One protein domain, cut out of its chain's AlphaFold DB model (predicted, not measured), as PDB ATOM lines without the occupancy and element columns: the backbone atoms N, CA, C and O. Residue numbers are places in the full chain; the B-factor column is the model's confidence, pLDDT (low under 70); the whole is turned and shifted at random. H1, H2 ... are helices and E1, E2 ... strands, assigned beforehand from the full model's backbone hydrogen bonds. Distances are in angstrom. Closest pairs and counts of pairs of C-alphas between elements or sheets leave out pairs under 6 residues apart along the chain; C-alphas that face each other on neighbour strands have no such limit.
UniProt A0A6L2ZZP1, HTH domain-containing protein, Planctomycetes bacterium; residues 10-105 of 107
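This is residues 10 to 105 of the 107 residues of the protein "HTH domain-containing protein" of Planctomycetes bacterium (UniProt A0A6L2ZZP1). The model is an elongated, two-part helical body: a helical hairpin of H1 and H2 makes one end, and three crossed helices, H3, H4 and H5, make a cluster at the other. H3 lies nearest to the middle, where the first residues of H1 meet it, and beyond the cluster's helices the last residues fold back in a small turn with the one short strand, E1. The printed part has 96 residues, with five named helices and then one named strand, in the order H1, H2, H3, H4, H5, E1; the class is mostly helix, and no two named strands pair. The whole is only just compact, close to loose, with a radius of gyration of the C-alphas of 14.6 A, and spans 45 by 24 by 23 A.

H1, the longest helix, holds residues 11 to 26 and is 21.8 A long from its first C-alpha at (-12.094, -17.266, -19.115) to its last at (-28.632, -22.138, -5.785). H2, residues 34 to 46, measures 18.0 A. H3 is residues 53 to 65, 18.6 A, and H4 is residues 70 to 77, 10.4 A. H5, residues 81 to 93, measures 18.5 A. E1 is residues 99 to 101, and C-alpha 101 is at (-13.641, -40.949, -23.094).

H1 and H2 form a helical hairpin, opposite ways at a steep tilt of 39 degrees. They touch through residues 18 to 25 of H1 alone, the closest C-alphas being those of Leu 21 and Ala 40, 6.5 A apart. Residues 11 to 14 of H1 alone touch H3, closest at the C-alphas of Thr 14 and Phe 54, 6.6 A, with a steep tilt of 60 degrees, the same way. H2 and H3 are near each other. H3 and H4 form a second helical hairpin and touch, closest at the C-alphas of Arg 56 and Leu 77, 6.0 A, opposite ways at a steep tilt of 44 degrees. H5 touches H4 with residues 81 to 84 alone, closest at the C-alphas of Val 74 and Arg 81, 6.1 A, about perpendicular at 89 degrees. H5 and H3 are close but not clearly touching: the C-alphas of Gln 57 and Tyr 87 are 6.9 A apart. H2 is apart from H4 and H5. E1 pairs with no named strand, but its residues 100 to 101 pair antiparallel with residues 104 to 105. In H1, H2, H3, H4 and H5 every O i to N i+4 pair is within hydrogen-bond range.

The two C-alphas farthest apart are those of Lys 32 and Asp 102, 45.3 A. The printed part has no cut, and no link is long. The mean pLDDT of the printed part is 81.2; residues 10 to 15 and 46 to 53 are under 70.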
ATOM      1  N   ASP A  10      -9.965 -13.768 -19.981       61.56
ATOM      2  CA  ASP A  10     -11.404 -13.553 -19.851       61.56
ATOM      3  C   ASP A  10     -12.010 -14.805 -19.245       61.56
ATOM      4  O   ASP A  10     -12.807 -14.681 -18.330       61.56
ATOM      5  N   ILE A  11     -11.504 -16.000 -19.573       61.66
ATOM      6  CA  ILE A  11     -12.094 -17.266 -19.115       61.66
ATOM      7  C   ILE A  11     -12.144 -17.414 -17.587       61.66
ATOM      8  O   ILE A  11     -13.128 -17.911 -17.045       61.66
ATOM      9  N   LEU A  12     -11.118 -16.939 -16.871       64.12
ATOM     10  CA  LEU A  12     -11.097 -16.945 -15.405       64.12
ATOM     11  C   LEU A  12     -12.129 -15.975 -14.818       64.12
ATOM     12  O   LEU A  12     -12.813 -16.313 -13.857       64.12
ATOM     13  N   LYS A  13     -12.276 -14.787 -15.420       67.94
ATOM     14  CA  LYS A  13     -13.285 -13.794 -15.021       67.94
ATOM     15  C   LYS A  13     -14.691 -14.298 -15.344       67.94
ATOM     16  O   LYS A  13     -15.571 -14.235 -14.494       67.94
ATOM     17  N   THR A  14     -14.876 -14.871 -16.530       68.31
ATOM     18  CA  THR A  14     -16.095 -15.545 -16.972       68.31
ATOM     19  C   THR A  14     -16.514 -16.623 -15.998       68.31
ATOM     20  O   THR A  14     -17.651 -16.617 -15.537       68.31
ATOM     21  N   LYS A  15     -15.579 -17.504 -15.636       69.88
ATOM     22  CA  LYS A  15     -15.809 -18.571 -14.668       69.88
ATOM     23  C   LYS A  15     -16.183 -18.004 -13.306       69.88
ATOM     24  O   LYS A  15     -17.170 -18.445 -12.736       69.88
ATOM     25  N   ALA A  16     -15.448 -17.014 -12.803       73.62
ATOM     26  CA  ALA A  16     -15.744 -16.399 -11.513       73.62
ATOM     27  C   ALA A  16     -17.165 -15.813 -11.473       73.62
ATOM     28  O   ALA A  16     -17.916 -16.099 -10.544       73.62
ATOM     29  N   ILE A  17     -17.564 -15.068 -12.511       78.50
ATOM     30  CA  ILE A  17     -18.908 -14.484 -12.617       78.50
ATOM     31  C   ILE A  17     -19.966 -15.584 -12.754       78.50
ATOM     32  O   ILE A  17     -20.958 -15.571 -12.029       78.50
ATOM     33  N   GLN A  18     -19.752 -16.570 -13.629       77.50
ATOM     34  CA  GLN A  18     -20.685 -17.679 -13.825       77.50
ATOM     35  C   GLN A  18     -20.884 -18.481 -12.534       77.50
ATOM     36  O   GLN A  18     -22.021 -18.734 -12.142       77.50
ATOM     37  N   SER A  19     -19.796 -18.883 -11.876       75.62
ATOM     38  CA  SER A  19     -19.840 -19.648 -10.631       75.62
ATOM     39  C   SER A  19     -20.489 -18.848  -9.505       75.62
ATOM     40  O   SER A  19     -21.297 -19.407  -8.768       75.62
ATOM     41  N   ALA A  20     -20.212 -17.544  -9.405       80.62
ATOM     42  CA  ALA A  20     -20.857 -16.672  -8.427       80.62
ATOM     43  C   ALA A  20     -22.371 -16.551  -8.668       80.62
ATOM     44  O   ALA A  20     -23.152 -16.675  -7.726       80.62
ATOM     45  N   LEU A  21     -22.797 -16.371  -9.924       82.44
ATOM     46  CA  LEU A  21     -24.216 -16.298 -10.283       82.44
ATOM     47  C   LEU A  21     -24.936 -17.629 -10.042       82.44
ATOM     48  O   LEU A  21     -26.024 -17.634  -9.469       82.44
ATOM     49  N   GLN A  22     -24.323 -18.755 -10.422       81.12
ATOM     50  CA  GLN A  22     -24.869 -20.090 -10.156       81.12
ATOM     51  C   GLN A  22     -25.026 -20.329  -8.654       81.12
ATOM     52  O   GLN A  22     -26.116 -20.681  -8.215       81.12
ATOM     53  N   PHE A  23     -23.988 -20.046  -7.863       81.31
ATOM     54  CA  PHE A  23     -24.035 -20.170  -6.408       81.31
ATOM     55  C   PHE A  23     -25.125 -19.288  -5.786       81.31
ATOM     56  O   PHE A  23     -25.887 -19.744  -4.934       81.31
ATOM     57  N   ALA A  24     -25.246 -18.034  -6.233       83.00
ATOM     58  CA  ALA A  24     -26.252 -17.109  -5.724       83.00
ATOM     59  C   ALA A  24     -27.689 -17.561  -6.032       83.00
ATOM     60  O   ALA A  24     -28.576 -17.421  -5.184       83.00
ATOM     61  N   LEU A  25     -27.917 -18.149  -7.211       84.12
ATOM     62  CA  LEU A  25     -29.195 -18.761  -7.575       84.12
ATOM     63  C   LEU A  25     -29.488 -20.004  -6.722       84.12
ATOM     64  O   LEU A  25     -30.585 -20.119  -6.171       84.12
ATOM     65  N   GLU A  26     -28.506 -20.893  -6.556       84.00
ATOM     66  CA  GLU A  26     -28.632 -22.138  -5.785       84.00
ATOM     67  C   GLU A  26     -28.935 -21.872  -4.306       84.00
ATOM     68  O   GLU A  26     -29.831 -22.475  -3.715       84.00
ATOM     69  N   LYS A  27     -28.240 -20.893  -3.715       87.50
ATOM     70  CA  LYS A  27     -28.434 -20.457  -2.324       87.50
ATOM     71  C   LYS A  27     -29.633 -19.529  -2.134       87.50
ATOM     72  O   LYS A  27     -29.841 -19.028  -1.032       87.50
ATOM     73  N   ARG A  28     -30.438 -19.308  -3.181       84.62
ATOM     74  CA  ARG A  28     -31.630 -18.444  -3.163       84.62
ATOM     75  C   ARG A  28     -31.327 -17.030  -2.641       84.62
ATOM     76  O   ARG A  28     -32.189 -16.405  -2.022       84.62
ATOM     77  N   LEU A  29     -30.134 -16.497  -2.919       83.44
ATOM     78  CA  LEU A  29     -29.733 -15.153  -2.481       83.44
ATOM     79  C   LEU A  29     -30.601 -14.059  -3.124       83.44
ATOM     80  O   LEU A  29     -30.830 -13.017  -2.520       83.44
ATOM     81  N   PHE A  30     -31.174 -14.333  -4.300       82.75
ATOM     82  CA  PHE A  30     -32.129 -13.451  -4.979       82.75
ATOM     83  C   PHE A  30     -33.596 -13.691  -4.582       82.75
ATOM     84  O   PHE A  30     -34.498 -13.151  -5.212       82.75
ATOM     85  N   SER A  31     -33.879 -14.495  -3.551       77.88
ATOM     86  CA  SER A  31     -35.258 -14.824  -3.135       77.88
ATOM     87  C   SER A  31     -36.117 -13.602  -2.806       77.88
ATOM     88  O   SER A  31     -37.320 -13.623  -3.042       77.88
ATOM     89  N   LYS A  32     -35.499 -12.534  -2.297       83.50
ATOM     90  CA  LYS A  32     -36.177 -11.279  -1.948       83.50
ATOM     91  C   LYS A  32     -36.378 -10.333  -3.136       83.50
ATOM     92  O   LYS A  32     -37.059  -9.326  -2.983       83.50
ATOM     93  N   ASN A  33     -35.780 -10.619  -4.295       87.62
ATOM     94  CA  ASN A  33     -35.877  -9.774  -5.482       87.62
ATOM     95  C   ASN A  33     -36.005 -10.633  -6.763       87.62
ATOM     96  O   ASN A  33     -34.993 -11.056  -7.335       87.62
ATOM     97  N   PRO A  34     -37.242 -10.900  -7.225       85.12
ATOM     98  CA  PRO A  34     -37.492 -11.763  -8.378       85.12
ATOM     99  C   PRO A  34     -36.979 -11.179  -9.704       85.12
ATOM    100  O   PRO A  34     -36.604 -11.944 -10.591       85.12
ATOM    101  N   GLU A  35     -36.886  -9.852  -9.829       84.44
ATOM    102  CA  GLU A  35     -36.315  -9.175 -11.003       84.44
ATOM    103  C   GLU A  35     -34.821  -9.498 -11.147       84.44
ATOM    104  O   GLU A  35     -34.368  -9.920 -12.212       84.44
ATOM    105  N   LEU A  36     -34.058  -9.398 -10.048       83.69
ATOM    106  CA  LEU A  36     -32.629  -9.743 -10.032       83.69
ATOM    107  C   LEU A  36     -32.391 -11.221 -10.337       83.69
ATOM    108  O   LEU A  36     -31.458 -11.564 -11.063       83.69
ATOM    109  N   ARG A  37     -33.255 -12.099  -9.821       81.62
ATOM    110  CA  ARG A  37     -33.211 -13.525 -10.145       81.62
ATOM    111  C   ARG A  37     -33.389 -13.754 -11.647       81.62
ATOM    112  O   ARG A  37     -32.579 -14.449 -12.256       81.62
ATOM    113  N   LYS A  38     -34.419 -13.145 -12.239       84.75
ATOM    114  CA  LYS A  38     -34.726 -13.264 -13.668       84.75
ATOM    115  C   LYS A  38     -33.597 -12.704 -14.535       84.75
ATOM    116  O   LYS A  38     -33.248 -13.315 -15.541       84.75
ATOM    117  N   ALA A  39     -32.982 -11.592 -14.130       83.69
ATOM    118  CA  ALA A  39     -31.825 -11.020 -14.813       83.69
ATOM    119  C   ALA A  39     -30.602 -11.955 -14.767       83.69
ATOM    120  O   ALA A  39     -29.958 -12.164 -15.792       83.69
ATOM    121  N   ALA A  40     -30.310 -12.570 -13.614       81.25
ATOM    122  CA  ALA A  40     -29.225 -13.545 -13.477       81.25
ATOM    123  C   ALA A  40     -29.459 -14.806 -14.331       81.25
ATOM    124  O   ALA A  40     -28.540 -15.285 -14.998       81.25
ATOM    125  N   GLU A  41     -30.692 -15.322 -14.350       81.25
ATOM    126  CA  GLU A  41     -31.087 -16.456 -15.195       81.25
ATOM    127  C   GLU A  41     -30.992 -16.104 -16.693       81.25
ATOM    128  O   GLU A  41     -30.442 -16.888 -17.470       81.25
ATOM    129  N   SER A  42     -31.453 -14.912 -17.098       82.00
ATOM    130  CA  SER A  42     -31.335 -14.426 -18.481       82.00
ATOM    131  C   SER A  42     -29.880 -14.274 -18.892       82.00
ATOM    132  O   SER A  42     -29.495 -14.777 -19.936       82.00
ATOM    133  N   TRP A  43     -29.038 -13.675 -18.050       80.56
ATOM    134  CA  TRP A  43     -27.625 -13.475 -18.362       80.56
ATOM    135  C   TRP A  43     -26.888 -14.801 -18.587       80.56
ATOM    136  O   TRP A  43     -26.122 -14.936 -19.541       80.56
ATOM    137  N   LEU A  44     -27.167 -15.818 -17.764       74.44
ATOM    138  CA  LEU A  44     -26.621 -17.167 -17.958       74.44
ATOM    139  C   LEU A  44     -27.109 -17.824 -19.258       74.44
ATOM    140  O   LEU A  44     -26.364 -18.603 -19.856       74.44
ATOM    141  N   LYS A  45     -28.334 -17.519 -19.694       74.56
ATOM    142  CA  LYS A  45     -28.918 -18.015 -20.947       74.56
ATOM    143  C   LYS A  45     -28.376 -17.270 -22.171       74.56
ATOM    144  O   LYS A  45     -28.045 -17.895 -23.172       74.56
ATOM    145  N   ASP A  46     -28.245 -15.952 -22.087       69.69
ATOM    146  CA  ASP A  46     -27.808 -15.079 -23.181       69.69
ATOM    147  C   ASP A  46     -26.307 -15.211 -23.449       69.69
ATOM    148  O   ASP A  46     -25.872 -15.139 -24.602       69.69
ATOM    149  N   ALA A  47     -25.526 -15.538 -22.414       65.44
ATOM    150  CA  ALA A  47     -24.138 -15.967 -22.538       65.44
ATOM    151  C   ALA A  47     -23.949 -17.109 -23.557       65.44
ATOM    152  O   ALA A  47     -22.894 -17.206 -24.183       65.44
ATOM    153  N   ASP A  48     -24.964 -17.953 -23.766       60.19
ATOM    154  CA  ASP A  48     -24.928 -19.050 -24.738       60.19
ATOM    155  C   ASP A  48     -25.063 -18.562 -26.196       60.19
ATOM    156  O   ASP A  48     -24.568 -19.191 -27.137       60.19
ATOM    157  N   ASN A  49     -25.680 -17.396 -26.405       61.91
ATOM    158  CA  ASN A  49     -25.886 -16.792 -27.724       61.91
ATOM    159  C   ASN A  49     -24.796 -15.779 -28.107       61.91
ATOM    160  O   ASN A  49     -24.624 -15.481 -29.295       61.91
ATOM    161  N   ASP A  50     -24.010 -15.306 -27.142       68.06
ATOM    162  CA  ASP A  50     -22.967 -14.306 -27.356       68.06
ATOM    163  C   ASP A  50     -21.827 -14.824 -28.264       68.06
ATOM    164  O   ASP A  50     -21.190 -15.852 -28.014       68.06
ATOM    165  N   ARG A  51     -21.562 -14.108 -29.367       65.88
ATOM    166  CA  ARG A  51     -20.505 -14.426 -30.349       65.88
ATOM    167  C   ARG A  51     -19.104 -14.005 -29.897       65.88
ATOM    168  O   ARG A  51     -18.143 -14.249 -30.635       65.88
ATOM    169  N   SER A  52     -18.969 -13.369 -28.740       69.88
ATOM    170  CA  SER A  52     -17.687 -13.028 -28.132       69.88
ATOM    171  C   SER A  52     -16.857 -14.279 -27.793       69.88
ATOM    172  O   SER A  52     -17.303 -15.428 -27.902       69.88
ATOM    173  N   VAL A  53     -15.596 -14.071 -27.402       67.38
ATOM    174  CA  VAL A  53     -14.756 -15.153 -26.855       67.38
ATOM    175  C   VAL A  53     -15.415 -15.751 -25.606       67.38
ATOM    176  O   VAL A  53     -15.479 -16.974 -25.492       67.38
ATOM    177  N   PHE A  54     -16.004 -14.897 -24.767       70.00
ATOM    178  CA  PHE A  54     -16.756 -15.264 -23.571       70.00
ATOM    179  C   PHE A  54     -17.895 -16.250 -23.884       70.00
ATOM    180  O   PHE A  54     -17.931 -17.350 -23.331       70.00
ATOM    181  N   GLY A  55     -18.785 -15.922 -24.825       74.00
ATOM    182  CA  GLY A  55     -19.934 -16.787 -25.119       74.00
ATOM    183  C   GLY A  55     -19.559 -18.093 -25.826       74.00
ATOM    184  O   GLY A  55     -20.236 -19.115 -25.696       74.00
ATOM    185  N   ARG A  56     -18.426 -18.121 -26.542       78.00
ATOM    186  CA  ARG A  56     -17.861 -19.375 -27.070       78.00
ATOM    187  C   ARG A  56     -17.291 -20.263 -25.966       78.00
ATOM    188  O   ARG A  56     -17.530 -21.466 -25.996       78.00
ATOM    189  N   GLN A  57     -16.578 -19.697 -24.996       77.44
ATOM    190  CA  GLN A  57     -16.045 -20.449 -23.855       77.44
ATOM    191  C   GLN A  57     -17.177 -21.013 -22.981       77.44
ATOM    192  O   GLN A  57     -17.137 -22.180 -22.597       77.44
ATOM    193  N   MET A  58     -18.235 -20.229 -22.754       78.12
ATOM    194  CA  MET A  58     -19.441 -20.674 -22.046       78.12
ATOM    195  C   MET A  58     -20.126 -21.844 -22.752       78.12
ATOM    196  O   MET A  58     -20.346 -22.890 -22.136       78.12
ATOM    197  N   ARG A  59     -20.387 -21.709 -24.060       84.50
ATOM    198  CA  ARG A  59     -20.912 -22.809 -24.880       84.50
ATOM    199  C   ARG A  59     -20.050 -24.049 -24.770       84.50
ATOM    200  O   ARG A  59     -20.574 -25.143 -24.605       84.50
ATOM    201  N   MET A  60     -18.733 -23.883 -24.831       85.81
ATOM    202  CA  MET A  60     -17.797 -24.995 -24.780       85.81
ATOM    203  C   MET A  60     -17.908 -25.801 -23.487       85.81
ATOM    204  O   MET A  60     -18.009 -27.023 -23.555       85.81
ATOM    205  N   ILE A  61     -17.983 -25.132 -22.334       84.56
ATOM    206  CA  ILE A  61     -18.216 -25.793 -21.041       84.56
ATOM    207  C   ILE A  61     -19.525 -26.591 -21.078       84.56
ATOM    208  O   ILE A  61     -19.574 -27.725 -20.607       84.56
ATOM    209  N   GLN A  62     -20.589 -26.032 -21.662       83.69
ATOM    210  CA  GLN A  62     -21.870 -26.730 -21.758       83.69
ATOM    211  C   GLN A  62     -21.818 -27.968 -22.660       83.69
ATOM    212  O   GLN A  62     -22.431 -28.981 -22.318       83.69
ATOM    213  N   VAL A  63     -21.120 -27.909 -23.804       87.44
ATOM    214  CA  VAL A  63     -21.002 -29.083 -24.687       87.44
ATOM    215  C   VAL A  63     -20.154 -30.168 -24.025       87.44
ATOM    216  O   VAL A  63     -20.539 -31.330 -24.063       87.44
ATOM    217  N   LEU A  64     -19.065 -29.792 -23.347       86.62
ATOM    218  CA  LEU A  64     -18.200 -30.732 -22.628       86.62
ATOM    219  C   LEU A  64     -18.927 -31.422 -21.468       86.62
ATOM    220  O   LEU A  64     -18.819 -32.634 -21.324       86.62
ATOM    221  N   ARG A  65     -19.755 -30.703 -20.697       84.62
ATOM    222  CA  ARG A  65     -20.593 -31.312 -19.640       84.62
ATOM    223  C   ARG A  65     -21.548 -32.388 -20.165       84.62
ATOM    224  O   ARG A  65     -21.890 -33.311 -19.437       84.62
ATOM    225  N   LYS A  66     -22.006 -32.257 -21.413       85.50
ATOM    226  CA  LYS A  66     -22.888 -33.238 -22.067       85.50
ATOM    227  C   LYS A  66     -22.114 -34.392 -22.717       85.50
ATOM    228  O   LYS A  66     -22.741 -35.359 -23.136       85.50
ATOM    229  N   GLY A  67     -20.785 -34.296 -22.781       86.88
ATOM    230  CA  GLY A  67     -19.952 -35.100 -23.664       86.88
ATOM    231  C   GLY A  67     -20.094 -34.623 -25.105       86.88
ATOM    232  O   GLY A  67     -21.200 -34.552 -25.641       86.88
ATOM    233  N   ALA A  68     -18.977 -34.269 -25.736       90.19
ATOM    234  CA  ALA A  68     -18.982 -33.816 -27.121       90.19
ATOM    235  C   ALA A  68     -17.780 -34.341 -27.889       90.19
ATOM    236  O   ALA A  68     -16.640 -34.262 -27.427       90.19
ATOM    237  N   THR A  69     -18.013 -34.806 -29.108       92.75
ATOM    238  CA  THR A  69     -16.931 -35.066 -30.056       92.75
ATOM    239  C   THR A  69     -16.290 -33.753 -30.508       92.75
ATOM    240  O   THR A  69     -16.874 -32.664 -30.448       92.75
ATOM    241  N   LEU A  70     -15.068 -33.845 -31.030       90.50
ATOM    242  CA  LEU A  70     -14.380 -32.684 -31.592       90.50
ATOM    243  C   LEU A  70     -15.143 -32.056 -32.768       90.50
ATOM    244  O   LEU A  70     -15.146 -30.832 -32.910       90.50
ATOM    245  N   GLU A  71     -15.808 -32.865 -33.590       90.44
ATOM    246  CA  GLU A  71     -16.621 -32.373 -34.705       90.44
ATOM    247  C   GLU A  71     -17.844 -31.593 -34.226       90.44
ATOM    248  O   GLU A  71     -18.136 -30.511 -34.744       90.44
ATOM    249  N   GLU A  72     -18.531 -32.092 -33.200       90.50
ATOM    250  CA  GLU A  72     -19.662 -31.392 -32.592       90.50
ATOM    251  C   GLU A  72     -19.229 -30.067 -31.970       90.50
ATOM    252  O   GLU A  72     -19.916 -29.058 -32.150       90.50
ATOM    253  N   MET A  73     -18.074 -30.036 -31.298       90.31
ATOM    254  CA  MET A  73     -17.509 -28.798 -30.760       90.31
ATOM    255  C   MET A  73     -17.212 -27.787 -31.871       90.31
ATOM    256  O   MET A  73     -17.625 -26.635 -31.770       90.31
ATOM    257  N   VAL A  74     -16.567 -28.206 -32.962       90.88
ATOM    258  CA  VAL A  74     -16.286 -27.340 -34.123       90.88
ATOM    259  C   VAL A  74     -17.573 -26.748 -34.704       90.88
ATOM    260  O   VAL A  74     -17.645 -25.535 -34.929       90.88
ATOM    261  N   ARG A  75     -18.607 -27.578 -34.898       89.00
ATOM    262  CA  ARG A  75     -19.899 -27.152 -35.460       89.00
ATOM    263  C   ARG A  75     -20.642 -26.197 -34.527       89.00
ATOM    264  O   ARG A  75     -21.056 -25.122 -34.960       89.00
ATOM    265  N   ARG A  76     -20.786 -26.548 -33.245       85.88
ATOM    266  CA  ARG A  76     -21.551 -25.750 -32.267       85.88
ATOM    267  C   ARG A  76     -20.855 -24.444 -31.898       85.88
ATOM    268  O   ARG A  76     -21.519 -23.424 -31.741       85.88
ATOM    269  N   LEU A  77     -19.526 -24.453 -31.812       84.94
ATOM    270  CA  LEU A  77     -18.729 -23.263 -31.501       84.94
ATOM    271  C   LEU A  77     -18.422 -22.410 -32.737       84.94
ATOM    272  O   LEU A  77     -17.825 -21.340 -32.590       84.94
ATOM    273  N   LYS A  78     -18.787 -22.880 -33.941       85.56
ATOM    274  CA  LYS A  78     -18.472 -22.246 -35.234       85.56
ATOM    275  C   LYS A  78     -17.002 -21.814 -35.303       85.56
ATOM    276  O   LYS A  78     -16.684 -20.679 -35.647       85.56
ATOM    277  N   SER A  79     -16.112 -22.701 -34.867       85.31
ATOM    278  CA  SER A  79     -14.694 -22.410 -34.630       85.31
ATOM    279  C   SER A  79     -13.820 -23.513 -35.211       85.31
ATOM    280  O   SER A  79     -14.200 -24.678 -35.198       85.31
ATOM    281  N   SER A  80     -12.626 -23.167 -35.697       89.50
ATOM    282  CA  SER A  80     -11.684 -24.159 -36.232       89.50
ATOM    283  C   SER A  80     -11.217 -25.146 -35.154       89.50
ATOM    284  O   SER A  80     -11.170 -24.802 -33.971       89.50
ATOM    285  N   ARG A  81     -10.779 -26.350 -35.560       91.25
ATOM    286  CA  ARG A  81     -10.202 -27.353 -34.638       91.25
ATOM    287  C   ARG A  81      -9.078 -26.763 -33.782       91.25
ATOM    288  O   ARG A  81      -9.055 -26.975 -32.576       91.25
ATOM    289  N   ARG A  82      -8.195 -25.954 -34.383       92.00
ATOM    290  CA  ARG A  82      -7.119 -25.241 -33.672       92.00
ATOM    291  C   ARG A  82      -7.662 -24.349 -32.551       92.00
ATOM    292  O   ARG A  82      -7.113 -24.348 -31.455       92.00
ATOM    293  N   THR A  83      -8.727 -23.595 -32.819       87.56
ATOM    294  CA  THR A  83      -9.366 -22.734 -31.817       87.56
ATOM    295  C   THR A  83     -10.032 -23.551 -30.714       87.56
ATOM    296  O   THR A  83      -9.912 -23.177 -29.552       87.56
ATOM    297  N   VAL A  84     -10.666 -24.678 -31.051       88.81
ATOM    298  CA  VAL A  84     -11.238 -25.596 -30.054       88.81
ATOM    299  C   VAL A  84     -10.149 -26.138 -29.127       88.81
ATOM    300  O   VAL A  84     -10.286 -26.023 -27.916       88.81
ATOM    301  N   PHE A  85      -9.027 -26.630 -29.659       90.31
ATOM    302  CA  PHE A  85      -7.906 -27.086 -28.825       90.31
ATOM    303  C   PHE A  85      -7.328 -25.975 -27.948       90.31
ATOM    304  O   PHE A  85      -7.029 -26.204 -26.781       90.31
ATOM    305  N   ARG A  86      -7.221 -24.747 -28.473       88.06
ATOM    306  CA  ARG A  86      -6.813 -23.596 -27.658       88.06
ATOM    307  C   ARG A  86      -7.757 -23.396 -26.470       88.06
ATOM    308  O   ARG A  86      -7.275 -23.193 -25.364       88.06
ATOM    309  N   TYR A  87      -9.067 -23.473 -26.684       86.12
ATOM    310  CA  TYR A  87     -10.035 -23.333 -25.600       86.12
ATOM    311  C   TYR A  87     -10.007 -24.511 -24.614       86.12
ATOM    312  O   TYR A  87     -10.163 -24.275 -23.423       86.12
ATOM    313  N   LEU A  88      -9.763 -25.752 -25.063       87.06
ATOM    314  CA  LEU A  88      -9.571 -26.898 -24.156       87.06
ATOM    315  C   LEU A  88      -8.395 -26.620 -23.208       87.06
ATOM    316  O   LEU A  88      -8.553 -26.700 -21.994       87.06
ATOM    317  N   ASN A  89      -7.267 -26.157 -23.752       87.19
ATOM    318  CA  ASN A  89      -6.093 -25.791 -22.956       87.19
ATOM    319  C   ASN A  89      -6.375 -24.615 -21.999       87.19
ATOM    320  O   ASN A  89      -5.843 -24.561 -20.893       87.19
ATOM    321  N   GLU A  90      -7.184 -23.638 -22.418       83.00
ATOM    322  CA  GLU A  90      -7.609 -22.530 -21.548       83.00
ATOM    323  C   GLU A  90      -8.500 -23.017 -20.395       83.00
ATOM    324  O   GLU A  90      -8.365 -22.519 -19.277       83.00
ATOM    325  N   LEU A  91      -9.368 -24.006 -20.632       81.00
ATOM    326  CA  LEU A  91     -10.195 -24.623 -19.593       81.00
ATOM    327  C   LEU A  91      -9.353 -25.409 -18.586       81.00
ATOM    328  O   LEU A  91      -9.567 -25.259 -17.381       81.00
ATOM    329  N   GLU A  92      -8.369 -26.177 -19.050       82.94
ATOM    330  CA  GLU A  92      -7.426 -26.878 -18.171       82.94
ATOM    331  C   GLU A  92      -6.648 -25.903 -17.285       82.94
ATOM    332  O   GLU A  92      -6.580 -26.079 -16.069       82.94
ATOM    333  N   ARG A  93      -6.159 -24.795 -17.857       80.50
ATOM    334  CA  ARG A  93      -5.521 -23.710 -17.088       80.50
ATOM    335  C   ARG A  93      -6.461 -23.061 -16.075       80.50
ATOM    336  O   ARG A  93      -6.007 -22.580 -15.043       80.50
ATOM    337  N   ALA A  94      -7.759 -23.041 -16.362       71.31
ATOM    338  CA  ALA A  94      -8.788 -22.562 -15.446       71.31
ATOM    339  C   ALA A  94      -9.196 -23.608 -14.387       71.31
ATOM    340  O   ALA A  94     -10.116 -23.351 -13.604       71.31
ATOM    341  N   GLY A  95      -8.550 -24.779 -14.356       77.44
ATOM    342  CA  GLY A  95      -8.785 -25.844 -13.383       77.44
ATOM    343  C   GLY A  95      -9.941 -26.783 -13.731       77.44
ATOM    344  O   GLY A  95     -10.490 -27.417 -12.835       77.44
ATOM    345  N   TYR A  96     -10.370 -26.845 -14.994       78.94
ATOM    346  CA  TYR A  96     -11.269 -27.907 -15.455       78.94
ATOM    347  C   TYR A  96     -10.459 -29.140 -15.849       78.94
ATOM    348  O   TYR A  96      -9.463 -29.023 -16.552       78.94
ATOM    349  N   THR A  97     -10.890 -30.326 -15.425       82.88
ATOM    350  CA  THR A  97     -10.252 -31.573 -15.865       82.88
ATOM    351  C   THR A  97     -10.939 -32.040 -17.136       82.88
ATOM    352  O   THR A  97     -12.012 -32.628 -17.074       82.88
ATOM    353  N   VAL A  98     -10.340 -31.755 -18.290       84.75
ATOM    354  CA  VAL A  98     -10.854 -32.239 -19.571       84.75
ATOM    355  C   VAL A  98     -10.387 -33.683 -19.770       84.75
ATOM    356  O   VAL A  98      -9.189 -33.951 -19.767       84.75
ATOM    357  N   LYS A  99     -11.313 -34.622 -19.963       87.38
ATOM    358  CA  LYS A  99     -11.006 -36.029 -20.270       87.38
ATOM    359  C   LYS A  99     -11.526 -36.410 -21.643       87.38
ATOM    360  O   LYS A  99     -12.572 -35.922 -22.063       87.38
ATOM    361  N   LEU A 100     -10.802 -37.296 -22.321       87.69
ATOM    362  CA  LEU A 100     -11.258 -37.961 -23.536       87.69
ATOM    363  C   LEU A 100     -11.718 -39.375 -23.167       87.69
ATOM    364  O   LEU A 100     -10.909 -40.187 -22.729       87.69
ATOM    365  N   GLU A 101     -13.002 -39.654 -23.352       87.31
ATOM    366  CA  GLU A 101     -13.641 -40.949 -23.094       87.31
ATOM    367  C   GLU A 101     -14.353 -41.373 -24.378       87.31
ATOM    368  O   GLU A 101     -15.120 -40.581 -24.909       87.31
ATOM    369  N   ASP A 102     -14.091 -42.562 -24.924       83.94
ATOM    370  CA  ASP A 102     -14.787 -43.085 -26.117       83.94
ATOM    371  C   ASP A 102     -14.940 -42.072 -27.274       83.94
ATOM    372  O   ASP A 102     -15.983 -41.954 -27.912       83.94
ATOM    373  N   SER A 103     -13.878 -41.308 -27.560       83.56
ATOM    374  CA  SER A 103     -13.847 -40.243 -28.584       83.56
ATOM    375  C   SER A 103     -14.690 -38.985 -28.293       83.56
ATOM    376  O   SER A 103     -14.785 -38.100 -29.151       83.56
ATOM    377  N   VAL A 104     -15.245 -38.845 -27.086       87.06
ATOM    378  CA  VAL A 104     -15.907 -37.627 -26.598       87.06
ATOM    379  C   VAL A 104     -15.096 -36.937 -25.502       87.06
ATOM    380  O   VAL A 104     -14.516 -37.570 -24.626       87.06
ATOM    381  N   TYR A 105     -15.067 -35.608 -25.537       85.81
ATOM    382  CA  TYR A 105     -14.449 -34.787 -24.503       85.81
ATOM    383  C   TYR A 105     -15.474 -34.435 -23.421       85.81
ATOM    384  O   TYR A 105     -16.601 -34.032 -23.740       85.81
TER     385      TYR A 105